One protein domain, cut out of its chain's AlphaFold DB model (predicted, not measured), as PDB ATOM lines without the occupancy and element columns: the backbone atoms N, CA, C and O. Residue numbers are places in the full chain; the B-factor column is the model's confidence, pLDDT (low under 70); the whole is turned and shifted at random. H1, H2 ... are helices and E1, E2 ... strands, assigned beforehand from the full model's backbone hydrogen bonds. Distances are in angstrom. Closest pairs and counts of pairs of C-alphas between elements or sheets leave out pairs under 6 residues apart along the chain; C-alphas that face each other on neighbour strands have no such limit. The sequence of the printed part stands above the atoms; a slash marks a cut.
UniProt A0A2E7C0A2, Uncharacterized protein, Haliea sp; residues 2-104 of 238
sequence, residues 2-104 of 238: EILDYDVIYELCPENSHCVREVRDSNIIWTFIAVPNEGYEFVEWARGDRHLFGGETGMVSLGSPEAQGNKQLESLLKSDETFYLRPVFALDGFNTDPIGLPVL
ATOM      1  N   GLU A   2      81.817 -15.394  79.712       30.09
ATOM      2  CA  GLU A   2      80.658 -14.984  78.919       30.09
ATOM      3  C   GLU A   2      79.548 -14.665  79.910       30.09
ATOM      4  O   GLU A   2      79.107 -15.534  80.661       30.09
ATOM      5  N   ILE A   3      79.171 -13.393  79.966       34.56
ATOM      6  CA  ILE A   3      77.922 -12.974  80.585       34.56
ATOM      7  C   ILE A   3      76.853 -13.446  79.602       34.56
ATOM      8  O   ILE A   3      76.725 -12.887  78.517       34.56
ATOM      9  N   LEU A   4      76.181 -14.548  79.934       35.78
ATOM     10  CA  LEU A   4      74.965 -14.942  79.237       35.78
ATOM     11  C   LEU A   4      73.910 -13.910  79.621       35.78
ATOM     12  O   LEU A   4      73.410 -13.918  80.745       35.78
ATOM     13  N   ASP A   5      73.667 -12.987  78.698       41.81
ATOM     14  CA  ASP A   5      72.536 -12.071  78.714       41.81
ATOM     15  C   ASP A   5      71.282 -12.949  78.597       41.81
ATOM     16  O   ASP A   5      70.935 -13.440  77.523       41.81
ATOM     17  N   TYR A   6      70.702 -13.315  79.739       49.25
ATOM     18  CA  TYR A   6      69.410 -13.984  79.754       49.25
ATOM     19  C   TYR A   6      68.383 -12.919  79.387       49.25
ATOM     20  O   TYR A   6      68.103 -12.038  80.198       49.25
ATOM     21  N   ASP A   7      67.844 -13.003  78.171       51.03
ATOM     22  CA  ASP A   7      66.680 -12.235  77.739       51.03
ATOM     23  C   ASP A   7      65.525 -12.497  78.720       51.03
ATOM     24  O   ASP A   7      64.793 -13.485  78.616       51.03
ATOM     25  N   VAL A   8      65.374 -11.624  79.716       58.62
ATOM     26  CA  VAL A   8      64.190 -11.604  80.573       58.62
ATOM     27  C   VAL A   8      63.064 -11.027  79.726       58.62
ATOM     28  O   VAL A   8      62.978  -9.819  79.509       58.62
ATOM     29  N   ILE A   9      62.216 -11.907  79.200       64.38
ATOM     30  CA  ILE A   9      61.023 -11.501  78.464       64.38
ATOM     31  C   ILE A   9      59.983 -11.054  79.491       64.38
ATOM     32  O   ILE A   9      59.382 -11.876  80.179       64.38
ATOM     33  N   TYR A  10      59.772  -9.742  79.591       71.31
ATOM     34  CA  TYR A  10      58.650  -9.184  80.336       71.31
ATOM     35  C   TYR A  10      57.395  -9.288  79.484       71.31
ATOM     36  O   TYR A  10      57.307  -8.696  78.407       71.31
ATOM     37  N   GLU A  11      56.413 -10.034  79.970       80.69
ATOM     38  CA  GLU A  11      55.105 -10.083  79.344       80.69
ATOM     39  C   GLU A  11      54.164  -9.132  80.081       80.69
ATOM     40  O   GLU A  11      53.814  -9.346  81.239       80.69
ATOM     41  N   LEU A  12      53.794  -8.043  79.411       85.12
ATOM     42  CA  LEU A  12      52.907  -7.031  79.966       85.12
ATOM     43  C   LEU A  12      51.455  -7.462  79.783       85.12
ATOM     44  O   LEU A  12      51.041  -7.802  78.672       85.12
ATOM     45  N   CYS A  13      50.679  -7.393  80.863       86.75
ATOM     46  CA  CYS A  13      49.232  -7.398  80.752       86.75
ATOM     47  C   CYS A  13      48.759  -5.959  80.541       86.75
ATOM     48  O   CYS A  13      49.015  -5.134  81.419       86.75
ATOM     49  N   PRO A  14      48.144  -5.619  79.393       83.50
ATOM     50  CA  PRO A  14      47.698  -4.255  79.160       83.50
ATOM     51  C   PRO A  14      46.666  -3.821  80.201       83.50
ATOM     52  O   PRO A  14      45.976  -4.644  80.805       83.50
ATOM     53  N   GLU A  15      46.539  -2.512  80.374       76.50
ATOM     54  CA  GLU A  15      45.530  -1.925  81.247       76.50
ATOM     55  C   GLU A  15      44.128  -2.464  80.913       76.50
ATOM     56  O   GLU A  15      43.800  -2.705  79.744       76.50
ATOM     57  N   ASN A  16      43.307  -2.678  81.947       67.19
ATOM     58  CA  ASN A  16      41.925  -3.157  81.829       67.19
ATOM     59  C   ASN A  16      41.780  -4.459  81.017       67.19
ATOM     60  O   ASN A  16      40.737  -4.714  80.414       67.19
ATOM     61  N   SER A  17      42.838  -5.272  80.968       78.44
ATOM     62  CA  SER A  17      42.866  -6.525  80.219       78.44
ATOM     63  C   SER A  17      43.005  -7.730  81.140       78.44
ATOM     64  O   SER A  17      43.560  -7.657  82.235       78.44
ATOM     65  N   HIS A  18      42.533  -8.877  80.654       82.25
ATOM     66  CA  HIS A  18      42.706 -10.162  81.317       82.25
ATOM     67  C   HIS A  18      43.772 -10.979  80.592       82.25
ATOM     68  O   HIS A  18      43.626 -11.302  79.412       82.25
ATOM     69  N   CYS A  19      44.825 -11.355  81.312       88.12
ATOM     70  CA  CYS A  19      45.868 -12.225  80.788       88.12
ATOM     71  C   CYS A  19      45.680 -13.641  81.303       88.12
ATOM     72  O   CYS A  19      45.792 -13.907  82.495       88.12
ATOM     73  N   VAL A  20      45.403 -14.561  80.380       88.94
ATOM     74  CA  VAL A  20      45.287 -15.984  80.689       88.94
ATOM     75  C   VAL A  20      46.611 -16.664  80.363       88.94
ATOM     76  O   VAL A  20      47.172 -16.483  79.275       88.94
ATOM     77  N   ARG A  21      47.121 -17.447  81.315       86.94
ATOM     78  CA  ARG A  21      48.319 -18.270  81.150       86.94
ATOM     79  C   ARG A  21      47.996 -19.707  81.502       86.94
ATOM     80  O   ARG A  21      47.463 -19.987  82.568       86.94
ATOM     81  N   GLU A  22      48.336 -20.605  80.591       85.69
ATOM     82  CA  GLU A  22      48.244 -22.038  80.827       85.69
ATOM     83  C   GLU A  22      49.587 -22.526  81.376       85.69
ATOM     84  O   GLU A  22      50.623 -22.404  80.716       85.69
ATOM     85  N   VAL A  23      49.582 -23.058  82.596       82.94
ATOM     86  CA  VAL A  23      50.790 -23.590  83.232       82.94
ATOM     87  C   VAL A  23      50.974 -25.038  82.789       82.94
ATOM     88  O   VAL A  23      50.323 -25.937  83.308       82.94
ATOM     89  N   ARG A  24      51.832 -25.272  81.790       79.69
ATOM     90  CA  ARG A  24      52.094 -26.629  81.268       79.69
ATOM     91  C   ARG A  24      53.361 -27.276  81.809       79.69
ATOM     92  O   ARG A  24      53.475 -28.497  81.785       79.69
ATOM     93  N   ASP A  25      54.321 -26.469  82.243       74.06
ATOM     94  CA  ASP A  25      55.606 -26.947  82.740       74.06
ATOM     95  C   ASP A  25      55.704 -26.660  84.234       74.06
ATOM     96  O   ASP A  25      55.473 -25.541  84.690       74.06
ATOM     97  N   SER A  26      56.051 -27.692  85.000       69.81
ATOM     98  CA  SER A  26      56.298 -27.534  86.421       69.81
ATOM     99  C   SER A  26      57.510 -26.651  86.674       69.81
ATOM    100  O   SER A  26      57.490 -25.963  87.673       69.81
ATOM    101  N   ASN A  27      58.520 -26.614  85.794       76.50
ATOM    102  CA  ASN A  27      59.805 -25.916  85.984       76.50
ATOM    103  C   ASN A  27      59.774 -24.408  85.709       76.50
ATOM    104  O   ASN A  27      60.815 -23.781  85.510       76.50
ATOM    105  N   ILE A  28      58.589 -23.823  85.690       76.69
ATOM    106  CA  ILE A  28      58.415 -22.401  85.461       76.69
ATOM    107  C   ILE A  28      58.771 -21.633  86.733       76.69
ATOM    108  O   ILE A  28      58.449 -22.065  87.838       76.69
ATOM    109  N   ILE A  29      59.439 -20.494  86.549       83.50
ATOM    110  CA  ILE A  29      59.591 -19.450  87.561       83.50
ATOM    111  C   ILE A  29      59.054 -18.170  86.931       83.50
ATOM    112  O   ILE A  29      59.657 -17.622  86.008       83.50
ATOM    113  N   TRP A  30      57.894 -17.730  87.398       86.56
ATOM    114  CA  TRP A  30      57.290 -16.465  87.005       86.56
ATOM    115  C   TRP A  30      57.384 -15.480  88.145       86.56
ATOM    116  O   TRP A  30      57.149 -15.836  89.293       86.56
ATOM    117  N   THR A  31      57.686 -14.237  87.812       89.94
ATOM    118  CA  THR A  31      57.648 -13.127  88.752       89.94
ATOM    119  C   THR A  31      56.585 -12.155  88.284       89.94
ATOM    120  O   THR A  31      56.579 -11.739  87.125       89.94
ATOM    121  N   PHE A  32      55.680 -11.813  89.187       91.75
ATOM    122  CA  PHE A  32      54.577 -10.912  88.931       91.75
ATOM    123  C   PHE A  32      54.794  -9.604  89.672       91.75
ATOM    124  O   PHE A  32      55.098  -9.580  90.867       91.75
ATOM    125  N   ILE A  33      54.620  -8.511  88.936       94.44
ATOM    126  CA  ILE A  33      54.758  -7.148  89.432       94.44
ATOM    127  C   ILE A  33      53.481  -6.411  89.053       94.44
ATOM    128  O   ILE A  33      53.111  -6.368  87.879       94.44
ATOM    129  N   ALA A  34      52.810  -5.846  90.047       93.38
ATOM    130  CA  ALA A  34      51.702  -4.936  89.830       93.38
ATOM    131  C   ALA A  34      52.262  -3.543  89.527       93.38
ATOM    132  O   ALA A  34      53.020  -2.990  90.322       93.38
ATOM    133  N   VAL A  35      51.917  -2.992  88.365       92.44
ATOM    134  CA  VAL A  35      52.356  -1.655  87.955       92.44
ATOM    135  C   VAL A  35      51.143  -0.730  88.019       92.44
ATOM    136  O   VAL A  35      50.241  -0.900  87.200       92.44
ATOM    137  N   PRO A  36      51.075   0.193  88.994       88.50
ATOM    138  CA  PRO A  36      49.961   1.124  89.084       88.50
ATOM    139  C   PRO A  36      50.023   2.177  87.972       88.50
ATOM    140  O   PRO A  36      51.100   2.545  87.494       88.50
ATOM    141  N   ASN A  37      48.852   2.688  87.595       82.56
ATOM    142  CA  ASN A  37      48.733   3.889  86.774       82.56
ATOM    143  C   ASN A  37      49.152   5.140  87.566       82.56
ATOM    144  O   ASN A  37      49.227   5.125  88.794       82.56
ATOM    145  N   GLU A  38      49.380   6.252  86.864       85.62
ATOM    146  CA  GLU A  38      49.639   7.545  87.506       85.62
ATOM    147  C   GLU A  38      48.504   7.923  88.474       85.62
ATOM    148  O   GLU A  38      47.325   7.831  88.129       85.62
ATOM    149  N   GLY A  39      48.870   8.347  89.687       80.62
ATOM    150  CA  GLY A  39      47.919   8.695  90.747       80.62
ATOM    151  C   GLY A  39      47.378   7.501  91.535       80.62
ATOM    152  O   GLY A  39      46.490   7.694  92.362       80.62
ATOM    153  N   TYR A  40      47.902   6.296  91.305       81.06
ATOM    154  CA  TYR A  40      47.577   5.103  92.078       81.06
ATOM    155  C   TYR A  40      48.835   4.472  92.681       81.06
ATOM    156  O   TYR A  40      49.928   4.566  92.122       81.06
ATOM    157  N   GLU A  41      48.660   3.758  93.787       87.38
ATOM    158  CA  GLU A  41      49.663   2.883  94.382       87.38
ATOM    159  C   GLU A  41      49.170   1.434  94.412       87.38
ATOM    160  O   GLU A  41      47.973   1.156  94.500       87.38
ATOM    161  N   PHE A  42      50.104   0.491  94.294       90.00
ATOM    162  CA  PHE A  42      49.809  -0.918  94.525       90.00
ATOM    163  C   PHE A  42      49.739  -1.179  96.026       90.00
ATOM    164  O   PHE A  42      50.687  -0.876  96.746       90.00
ATOM    165  N   VAL A  43      48.637  -1.779  96.466       88.62
ATOM    166  CA  VAL A  43      48.373  -2.047  97.881       88.62
ATOM    167  C   VAL A  43      48.771  -3.479  98.212       88.62
ATOM    168  O   VAL A  43      49.704  -3.725  98.973       88.62
ATOM    169  N   GLU A  44      48.071  -4.437  97.607       90.25
ATOM    170  CA  GLU A  44      48.313  -5.863  97.779       90.25
ATOM    171  C   GLU A  44      47.680  -6.677  96.652       90.25
ATOM    172  O   GLU A  44      46.893  -6.182  95.842       90.25
ATOM    173  N   TRP A  45      47.996  -7.963  96.600       90.75
ATOM    174  CA  TRP A  45      47.236  -8.914  95.801       90.75
ATOM    175  C   TRP A  45      45.913  -9.249  96.494       90.75
ATOM    176  O   TRP A  45      45.870  -9.484  97.701       90.75
ATOM    177  N   ALA A  46      44.824  -9.301  95.728       84.06
ATOM    178  CA  ALA A  46      43.488  -9.507  96.272       84.06
ATOM    179  C   ALA A  46      43.355 -10.861  96.982       84.06
ATOM    180  O   ALA A  46      43.808 -11.896  96.487       84.06
ATOM    181  N   ARG A  47      42.661 -10.860  98.121       85.31
ATOM    182  CA  ARG A  47      42.308 -12.069  98.877       85.31
ATOM    183  C   ARG A  47      41.016 -12.684  98.350       85.31
ATOM    184  O   ARG A  47      40.145 -11.987  97.838       85.31
ATOM    185  N   GLY A  48      40.879 -13.993  98.526       82.88
ATOM    186  CA  GLY A  48      39.650 -14.717  98.222       82.88
ATOM    187  C   GLY A  48      39.905 -16.141  97.759       82.88
ATOM    188  O   GLY A  48      41.046 -16.554  97.532       82.88
ATOM    189  N   ASP A  49      38.819 -16.888  97.583       81.50
ATOM    190  CA  ASP A  49      38.901 -18.228  97.021       81.50
ATOM    191  C   ASP A  49      39.535 -18.171  95.628       81.50
ATOM    192  O   ASP A  49      39.231 -17.301  94.806       81.50
ATOM    193  N   ARG A  50      40.466 -19.100  95.391       83.62
ATOM    194  CA  ARG A  50      41.248 -19.228  94.150       83.62
ATOM    195  C   ARG A  50      42.099 -18.006  93.777       83.62
ATOM    196  O   ARG A  50      42.635 -17.977  92.670       83.62
ATOM    197  N   HIS A  51      42.276 -17.033  94.670       87.12
ATOM    198  CA  HIS A  51      43.237 -15.955  94.460       87.12
ATOM    199  C   HIS A  51      44.633 -16.376  94.920       87.12
ATOM    200  O   HIS A  51      44.812 -16.949  95.996       87.12
ATOM    201  N   LEU A  52      45.626 -16.100  94.085       87.69
ATOM    202  CA  LEU A  52      47.030 -16.334  94.382       87.69
ATOM    203  C   LEU A  52      47.617 -15.134  95.123       87.69
ATOM    204  O   LEU A  52      47.353 -13.990  94.759       87.69
ATOM    205  N   PHE A  53      48.453 -15.422  96.122       90.06
ATOM    206  CA  PHE A  53      49.222 -14.435  96.890       90.06
ATOM    207  C   PHE A  53      48.392 -13.378  97.630       90.06
ATOM    208  O   PHE A  53      48.914 -12.320  97.958       90.06
ATOM    209  N   GLY A  54      47.115 -13.651  97.907       89.81
ATOM    210  CA  GLY A  54      46.241 -12.695  98.580       89.81
ATOM    211  C   GLY A  54      46.853 -12.137  99.871       89.81
ATOM    212  O   GLY A  54      47.240 -12.909 100.748       89.81
ATOM    213  N   GLY A  55      46.913 -10.812  99.987       83.75
ATOM    214  CA  GLY A  55      47.505 -10.096 101.118       83.75
ATOM    215  C   GLY A  55      48.984  -9.735 100.980       83.75
ATOM    216  O   GLY A  55      49.494  -8.968 101.792       83.75
ATOM    217  N   GLU A  56      49.688 -10.255  99.975       91.38
ATOM    218  CA  GLU A  56      51.086  -9.890  99.735       91.38
ATOM    219  C   GLU A  56      51.170  -8.477  99.129       91.38
ATOM    220  O   GLU A  56      50.503  -8.173  98.140       91.38
ATOM    221  N   THR A  57      52.019  -7.614  99.692       93.06
ATOM    222  CA  THR A  57      52.122  -6.179  99.339       93.06
ATOM    223  C   THR A  57      53.286  -5.871  98.393       93.06
ATOM    224  O   THR A  57      53.780  -4.747  98.321       93.06
ATOM    225  N   GLY A  58      53.811  -6.884  97.703       91.75
ATOM    226  CA  GLY A  58      55.001  -6.739  96.875       91.75
ATOM    227  C   GLY A  58      54.993  -7.607  95.629       91.75
ATOM    228  O   GLY A  58      54.004  -8.238  95.262       91.75
ATOM    229  N   MET A  59      56.146  -7.626  94.971       93.06
ATOM    230  CA  MET A  59      56.433  -8.565  93.897       93.06
ATOM    231  C   MET A  59      56.339 -10.000  94.423       93.06
ATOM    232  O   MET A  59      56.905 -10.318  95.469       93.06
ATOM    233  N   VAL A  60      55.657 -10.861  93.673       91.88
ATOM    234  CA  VAL A  60      55.446 -12.267  94.042       91.88
ATOM    235  C   VAL A  60      55.979 -13.179  92.954       91.88
ATOM    236  O   VAL A  60      55.957 -12.832  91.773       91.88
ATOM    237  N   SER A  61      56.457 -14.352  93.351       88.56
ATOM    238  CA  SER A  61      56.982 -15.349  92.426       88.56
ATOM    239  C   SER A  61      56.177 -16.637  92.509       88.56
ATOM    240  O   SER A  61      55.789 -17.079  93.587       88.56
ATOM    241  N   LEU A  62      55.928 -17.240  91.351       84.25
ATOM    242  CA  LEU A  62      55.374 -18.577  91.212       84.25
ATOM    243  C   LEU A  62      56.452 -19.470  90.592       84.25
ATOM    244  O   LEU A  62      56.717 -19.367  89.394       84.25
ATOM    245  N   GLY A  63      57.088 -20.316  91.406       78.25
ATOM    246  CA  GLY A  63      58.199 -21.170  90.983       78.25
ATOM    247  C   GLY A  63      58.071 -22.646  91.376       78.25
ATOM    248  O   GLY A  63      57.645 -22.967  92.484       78.25
ATOM    249  N   SER A  64      58.535 -23.560  90.513       66.25
ATOM    250  CA  SER A  64      58.702 -24.998  90.838       66.25
ATOM    251  C   SER A  64      59.545 -25.302  92.078       66.25
ATOM    252  O   SER A  64      59.150 -26.176  92.855       66.25
ATOM    253  N   PRO A  65      60.683 -24.611  92.306       65.31
ATOM    254  CA  PRO A  65      61.537 -24.927  93.446       65.31
ATOM    255  C   PRO A  65      60.850 -24.607  94.777       65.31
ATOM    256  O   PRO A  65      61.095 -25.274  95.775       65.31
ATOM    257  N   GLU A  66      59.961 -23.611  94.773       60.28
ATOM    258  CA  GLU A  66      59.144 -23.195  95.917       60.28
ATOM    259  C   GLU A  66      57.877 -24.052  96.052       60.28
ATOM    260  O   GLU A  66      57.357 -24.233  97.154       60.28
ATOM    261  N   ALA A  67      57.400 -24.627  94.942       61.66
ATOM    262  CA  ALA A  67      56.340 -25.625  94.943       61.66
ATOM    263  C   ALA A  67      56.803 -26.942  95.574       61.66
ATOM    264  O   ALA A  67      56.002 -27.611  96.217       61.66
ATOM    265  N   GLN A  68      58.077 -27.318  95.426       63.69
ATOM    266  CA  GLN A  68      58.579 -28.599  95.915       63.69
ATOM    267  C   GLN A  68      58.472 -28.689  97.447       63.69
ATOM    268  O   GLN A  68      59.234 -28.074  98.192       63.69
ATOM    269  N   GLY A  69      57.506 -29.477  97.927       63.91
ATOM    270  CA  GLY A  69      57.167 -29.579  99.352       63.91
ATOM    271  C   GLY A  69      56.064 -28.621  99.825       63.91
ATOM    272  O   GLY A  69      55.512 -28.830 100.910       63.91
ATOM    273  N   ASN A  70      55.663 -27.645  99.007       70.38
ATOM    274  CA  ASN A  70      54.461 -26.841  99.214       70.38
ATOM    275  C   ASN A  70      53.260 -27.531  98.550       70.38
ATOM    276  O   ASN A  70      52.921 -27.295  97.391       70.38
ATOM    277  N   LYS A  71      52.582 -28.389  99.322       68.50
ATOM    278  CA  LYS A  71      51.441 -29.199  98.855       68.50
ATOM    279  C   LYS A  71      50.322 -28.384  98.203       68.50
ATOM    280  O   LYS A  71      49.597 -28.923  97.372       68.50
ATOM    281  N   GLN A  72      50.163 -27.122  98.593       67.50
ATOM    282  CA  GLN A  72      49.114 -26.255  98.072       67.50
ATOM    283  C   GLN A  72      49.454 -25.802  96.648       67.50
ATOM    284  O   GLN A  72      48.627 -25.960  95.754       67.50
ATOM    285  N   LEU A  73      50.700 -25.375  96.412       69.69
ATOM    286  CA  LEU A  73      51.200 -25.071  95.067       69.69
ATOM    287  C   LEU A  73      51.266 -26.325  94.182       69.69
ATOM    288  O   LEU A  73      50.885 -26.278  93.017       69.69
ATOM    289  N   GLU A  74      51.701 -27.470  94.717       73.06
ATOM    290  CA  GLU A  74      51.730 -28.722  93.944       73.06
ATOM    291  C   GLU A  74      50.330 -29.191  93.531       73.06
ATOM    292  O   GLU A  74      50.160 -29.734  92.440       73.06
ATOM    293  N   SER A  75      49.331 -29.006  94.400       75.62
ATOM    294  CA  SER A  75      47.933 -29.301  94.077       75.62
ATOM    295  C   SER A  75      47.391 -28.331  93.032       75.62
ATOM    296  O   SER A  75      46.633 -28.748  92.164       75.62
ATOM    297  N   LEU A  76      47.789 -27.062  93.108       77.75
ATOM    298  CA  LEU A  76      47.403 -26.017  92.166       77.75
ATOM    299  C   LEU A  76      47.920 -26.314  90.756       77.75
ATOM    300  O   LEU A  76      47.144 -26.326  89.810       77.75
ATOM    301  N   LEU A  77      49.204 -26.661  90.636       77.62
ATOM    302  CA  LEU A  77      49.841 -27.008  89.359       77.62
ATOM    303  C   LEU A  77      49.288 -28.294  88.719       77.62
ATOM    304  O   LEU A  77      49.491 -28.521  87.531       77.62
ATOM    305  N   LYS A  78      48.628 -29.158  89.499       79.38
ATOM    306  CA  LYS A  78      47.997 -30.402  89.019       79.38
ATOM    307  C   LYS A  78      46.490 -30.271  88.796       79.38
ATOM    308  O   LYS A  78      45.860 -31.254  88.410       79.38
ATOM    309  N   SER A  79      45.915 -29.118  89.117       83.94
ATOM    310  CA  SER A  79      44.481 -28.879  89.045       83.94
ATOM    311  C   SER A  79      44.085 -28.365  87.662       83.94
ATOM    312  O   SER A  79      44.812 -27.575  87.069       83.94
ATOM    313  N   ASP A  80      42.893 -28.742  87.199       87.06
ATOM    314  CA  ASP A  80      42.240 -28.118  86.037       87.06
ATOM    315  C   ASP A  80      41.481 -26.830  86.432       87.06
ATOM    316  O   ASP A  80      40.730 -26.254  85.641       87.06
ATOM    317  N   GLU A  81      41.620 -26.381  87.684       88.44
ATOM    318  CA  GLU A  81      40.992 -25.157  88.170       88.44
ATOM    319  C   GLU A  81      41.714 -23.893  87.691       88.44
ATOM    320  O   GLU A  81      42.934 -23.836  87.556       88.44
ATOM    321  N   THR A  82      40.930 -22.836  87.480       87.62
ATOM    322  CA  THR A  82      41.446 -21.495  87.196       87.62
ATOM    323  C   THR A  82      41.708 -20.749  88.496       87.62
ATOM    324  O   THR A  82      40.825 -20.659  89.351       87.62
ATOM    325  N   PHE A  83      42.902 -20.175  88.608       88.12
ATOM    326  CA  PHE A  83      43.302 -19.311  89.710       88.12
ATOM    327  C   PHE A  83      43.532 -17.890  89.212       88.12
ATOM    328  O   PHE A  83      43.859 -17.672  88.043       88.12
ATOM    329  N   TYR A  84      43.357 -16.928  90.108       88.38
ATOM    330  CA  TYR A  84      43.373 -15.512  89.778       88.38
ATOM    331  C   TYR A  84      44.545 -14.821  90.447       88.38
ATOM    332  O   TYR A  84      44.787 -14.980  91.640       88.38
ATOM    333  N   LEU A  85      45.242 -14.009  89.667       90.06
ATOM    334  CA  LEU A  85      46.208 -13.054  90.165       90.06
ATOM    335  C   LEU A  85      45.629 -11.665  89.907       90.06
ATOM    336  O   LEU A  85      45.566 -11.228  88.758       90.06
ATOM    337  N   ARG A  86      45.143 -11.004  90.958       90.81
ATOM    338  CA  ARG A  86      44.457  -9.714  90.837       90.81
ATOM    339  C   ARG A  86      45.140  -8.685  91.734       90.81
ATOM    340  O   ARG A  86      45.018  -8.816  92.950       90.81
ATOM    341  N   PRO A  87      45.867  -7.704  91.178       90.94
ATOM    342  CA  PRO A  87      46.428  -6.632  91.983       90.94
ATOM    343  C   PRO A  87      45.311  -5.703  92.463       90.94
ATOM    344  O   PRO A  87      44.340  -5.476  91.737       90.94
ATOM    345  N   VAL A  88      45.453  -5.175  93.673       85.69
ATOM    346  CA  VAL A  88      44.604  -4.108  94.198       85.69
ATOM    347  C   VAL A  88      45.398  -2.815  94.196       85.69
ATOM    348  O   VAL A  88      46.520  -2.754  94.703       85.69
ATOM    349  N   PHE A  89      44.808  -1.791  93.593       83.19
ATOM    350  CA  PHE A  89      45.369  -0.454  93.527       83.19
ATOM    351  C   PHE A  89      44.491   0.506  94.320       83.19
ATOM    352  O   PHE A  89      43.267   0.367  94.320       83.19
ATOM    353  N   ALA A  90      45.111   1.494  94.947       75.38
ATOM    354  CA  ALA A  90      44.423   2.591  95.609       75.38
ATOM    355  C   ALA A  90      44.892   3.921  95.048       75.38
ATOM    356  O   ALA A  90      45.979   4.006  94.488       75.38
ATOM    357  N   LEU A  91      44.056   4.949  95.170       68.88
ATOM    358  CA  LEU A  91      44.451   6.300  94.804       68.88
ATOM    359  C   LEU A  91      45.549   6.766  95.767       68.88
ATOM    360  O   LEU A  91      45.399   6.634  96.982       68.88
ATOM    361  N   ASP A  92      46.625   7.322  95.227       69.38
ATOM    362  CA  ASP A  92      47.779   7.760  96.009       69.38
ATOM    363  C   ASP A  92      47.326   8.808  97.050       69.38
ATOM    364  O   ASP A  92      46.743   9.843  96.703       69.38
ATOM    365  N   GLY A  93      47.524   8.520  98.342       54.53
ATOM    366  CA  GLY A  93      47.053   9.367  99.448       54.53
ATOM    367  C   GLY A  93      45.682   9.013 100.050       54.53
ATOM    368  O   GLY A  93      45.202   9.761 100.907       54.53
ATOM    369  N   PHE A  94      45.063   7.891  99.665       49.34
ATOM    370  CA  PHE A  94      43.929   7.289 100.382       49.34
ATOM    371  C   PHE A  94      44.400   6.121 101.264       49.34
ATOM    372  O   PHE A  94      45.048   5.202 100.781       49.34
ATOM    373  N   ASN A  95      44.050   6.115 102.557       43.81
ATOM    374  CA  ASN A  95      44.365   4.987 103.444       43.81
ATOM    375  C   ASN A  95      43.662   3.703 102.955       43.81
ATOM    376  O   ASN A  95      42.439   3.693 102.814       43.81
ATOM    377  N   THR A  96      44.405   2.609 102.760       42.25
ATOM    378  CA  THR A  96      43.882   1.238 102.560       42.25
ATOM    379  C   THR A  96      44.073   0.375 103.799       42.25
ATOM    380  O   THR A  96      45.072   0.519 104.507       42.25
ATOM    381  N   ASP A  97      43.082  -0.452 104.126       42.38
ATOM    382  CA  ASP A  97      43.123  -1.249 105.346       42.38
ATOM    383  C   ASP A  97      44.111  -2.422 105.185       42.38
ATOM    384  O   ASP A  97      44.564  -2.723 104.075       42.38
ATOM    385  N   PRO A  98      44.475  -3.123 106.274       37.78
ATOM    386  CA  PRO A  98      45.386  -4.263 106.204       37.78
ATOM    387  C   PRO A  98      44.847  -5.473 105.425       37.78
ATOM    388  O   PRO A  98      45.491  -6.526 105.465       37.78
ATOM    389  N   ILE A  99      43.658  -5.398 104.813       45.12
ATOM    390  CA  ILE A  99      43.078  -6.434 103.952       45.12
ATOM    391  C   ILE A  99      42.943  -6.006 102.486       45.12
ATOM    392  O   ILE A  99      42.251  -6.682 101.721       45.12
ATOM    393  N   GLY A 100      43.620  -4.920 102.098       36.38
ATOM    394  CA  GLY A 100      43.693  -4.476 100.710       36.38
ATOM    395  C   GLY A 100      42.406  -3.870 100.195       36.38
ATOM    396  O   GLY A 100      42.290  -3.622  98.998       36.38
ATOM    397  N   LEU A 101      41.431  -3.640 101.066       37.56
ATOM    398  CA  LEU A 101      40.293  -2.816 100.718       37.56
ATOM    399  C   LEU A 101      40.723  -1.355 100.897       37.56
ATOM    400  O   LEU A 101      41.545  -1.057 101.772       37.56
ATOM    401  N   PRO A 102      40.209  -0.408 100.094       33.69
ATOM    402  CA  PRO A 102      40.243   0.983 100.533       33.69
ATOM    403  C   PRO A 102      39.729   1.026 101.985       33.69
ATOM    404  O   PRO A 102      38.684   0.431 102.250       33.69
ATOM    405  N   VAL A 103      40.454   1.663 102.931       32.94
ATOM    406  CA  VAL A 103      39.880   1.956 104.255       32.94
ATOM    407  C   VAL A 103      38.764   2.942 103.949       32.94
ATOM    408  O   VAL A 103      38.951   4.159 103.920       32.94
ATOM    409  N   LEU A 104      37.570   2.425 103.719       33.75
ATOM    410  CA  LEU A 104      36.384   3.160 104.075       33.75
ATOM    411  C   LEU A 104      36.444   3.196 105.592       33.75
ATOM    412  O   LEU A 104      36.429   2.158 106.249       33.75
TER     413      LEU A 104
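Overview. This is residues 2 to 104 of the 238 residues of an uncharacterized protein of Haliea sp (UniProt A0A2E7C0A2). Little regular structure: two small two-stranded ribbons, E2-E4 and E1-E3, run roughly end to end amid loops, with short helices H1 and H2 near the far end of E1-E3 and residues 2 to 9 sticking out. The 103 printed residues hold E1 E2 E3 H1 H2 E4 in order; both sheets are antiparallel, the class is mixed, and named elements hold only 30 residues. It is only just loose, close to compact, with radius of gyration of the C-alphas 15.6 A and spans of 44 by 38 by 23 A.

Arrangement. E2, residues 40 to 45, and E4, residues 87 to 91, are antiparallel at 148 degrees; N 41 and O 90 are within hydrogen-bond range, 2.8 A. E1, residues 29 to 32, and E3, residues 60 to 63, are antiparallel at 163 degrees, with N 30 and O 62 at 2.8 A. E1 and E4 are apart. H1, residues 64 to 67, and H2, residues 71 to 77, are close but not clearly touching; their closest C-alphas, Ala 67 and Leu 73, are 5.2 A apart. Every O i to N i+4 pair in H2 is within range; H1 is too short for one.

Along the chain. E2 spans 14.5 A and E4 13.4 A. E1 begins at C-alpha 29 (59.591, -19.450, 87.561); E4 ends at C-alpha 91 (44.451, 6.300, 94.804).

Size, cuts and confidence. The farthest C-alphas, Glu 2 and Leu 104, are 54.1 A apart. The printed part has no cut; the link E2 to E3 is long. Confidence is under 70 in 33 residues, among them 2 to 9 and 91 to 104.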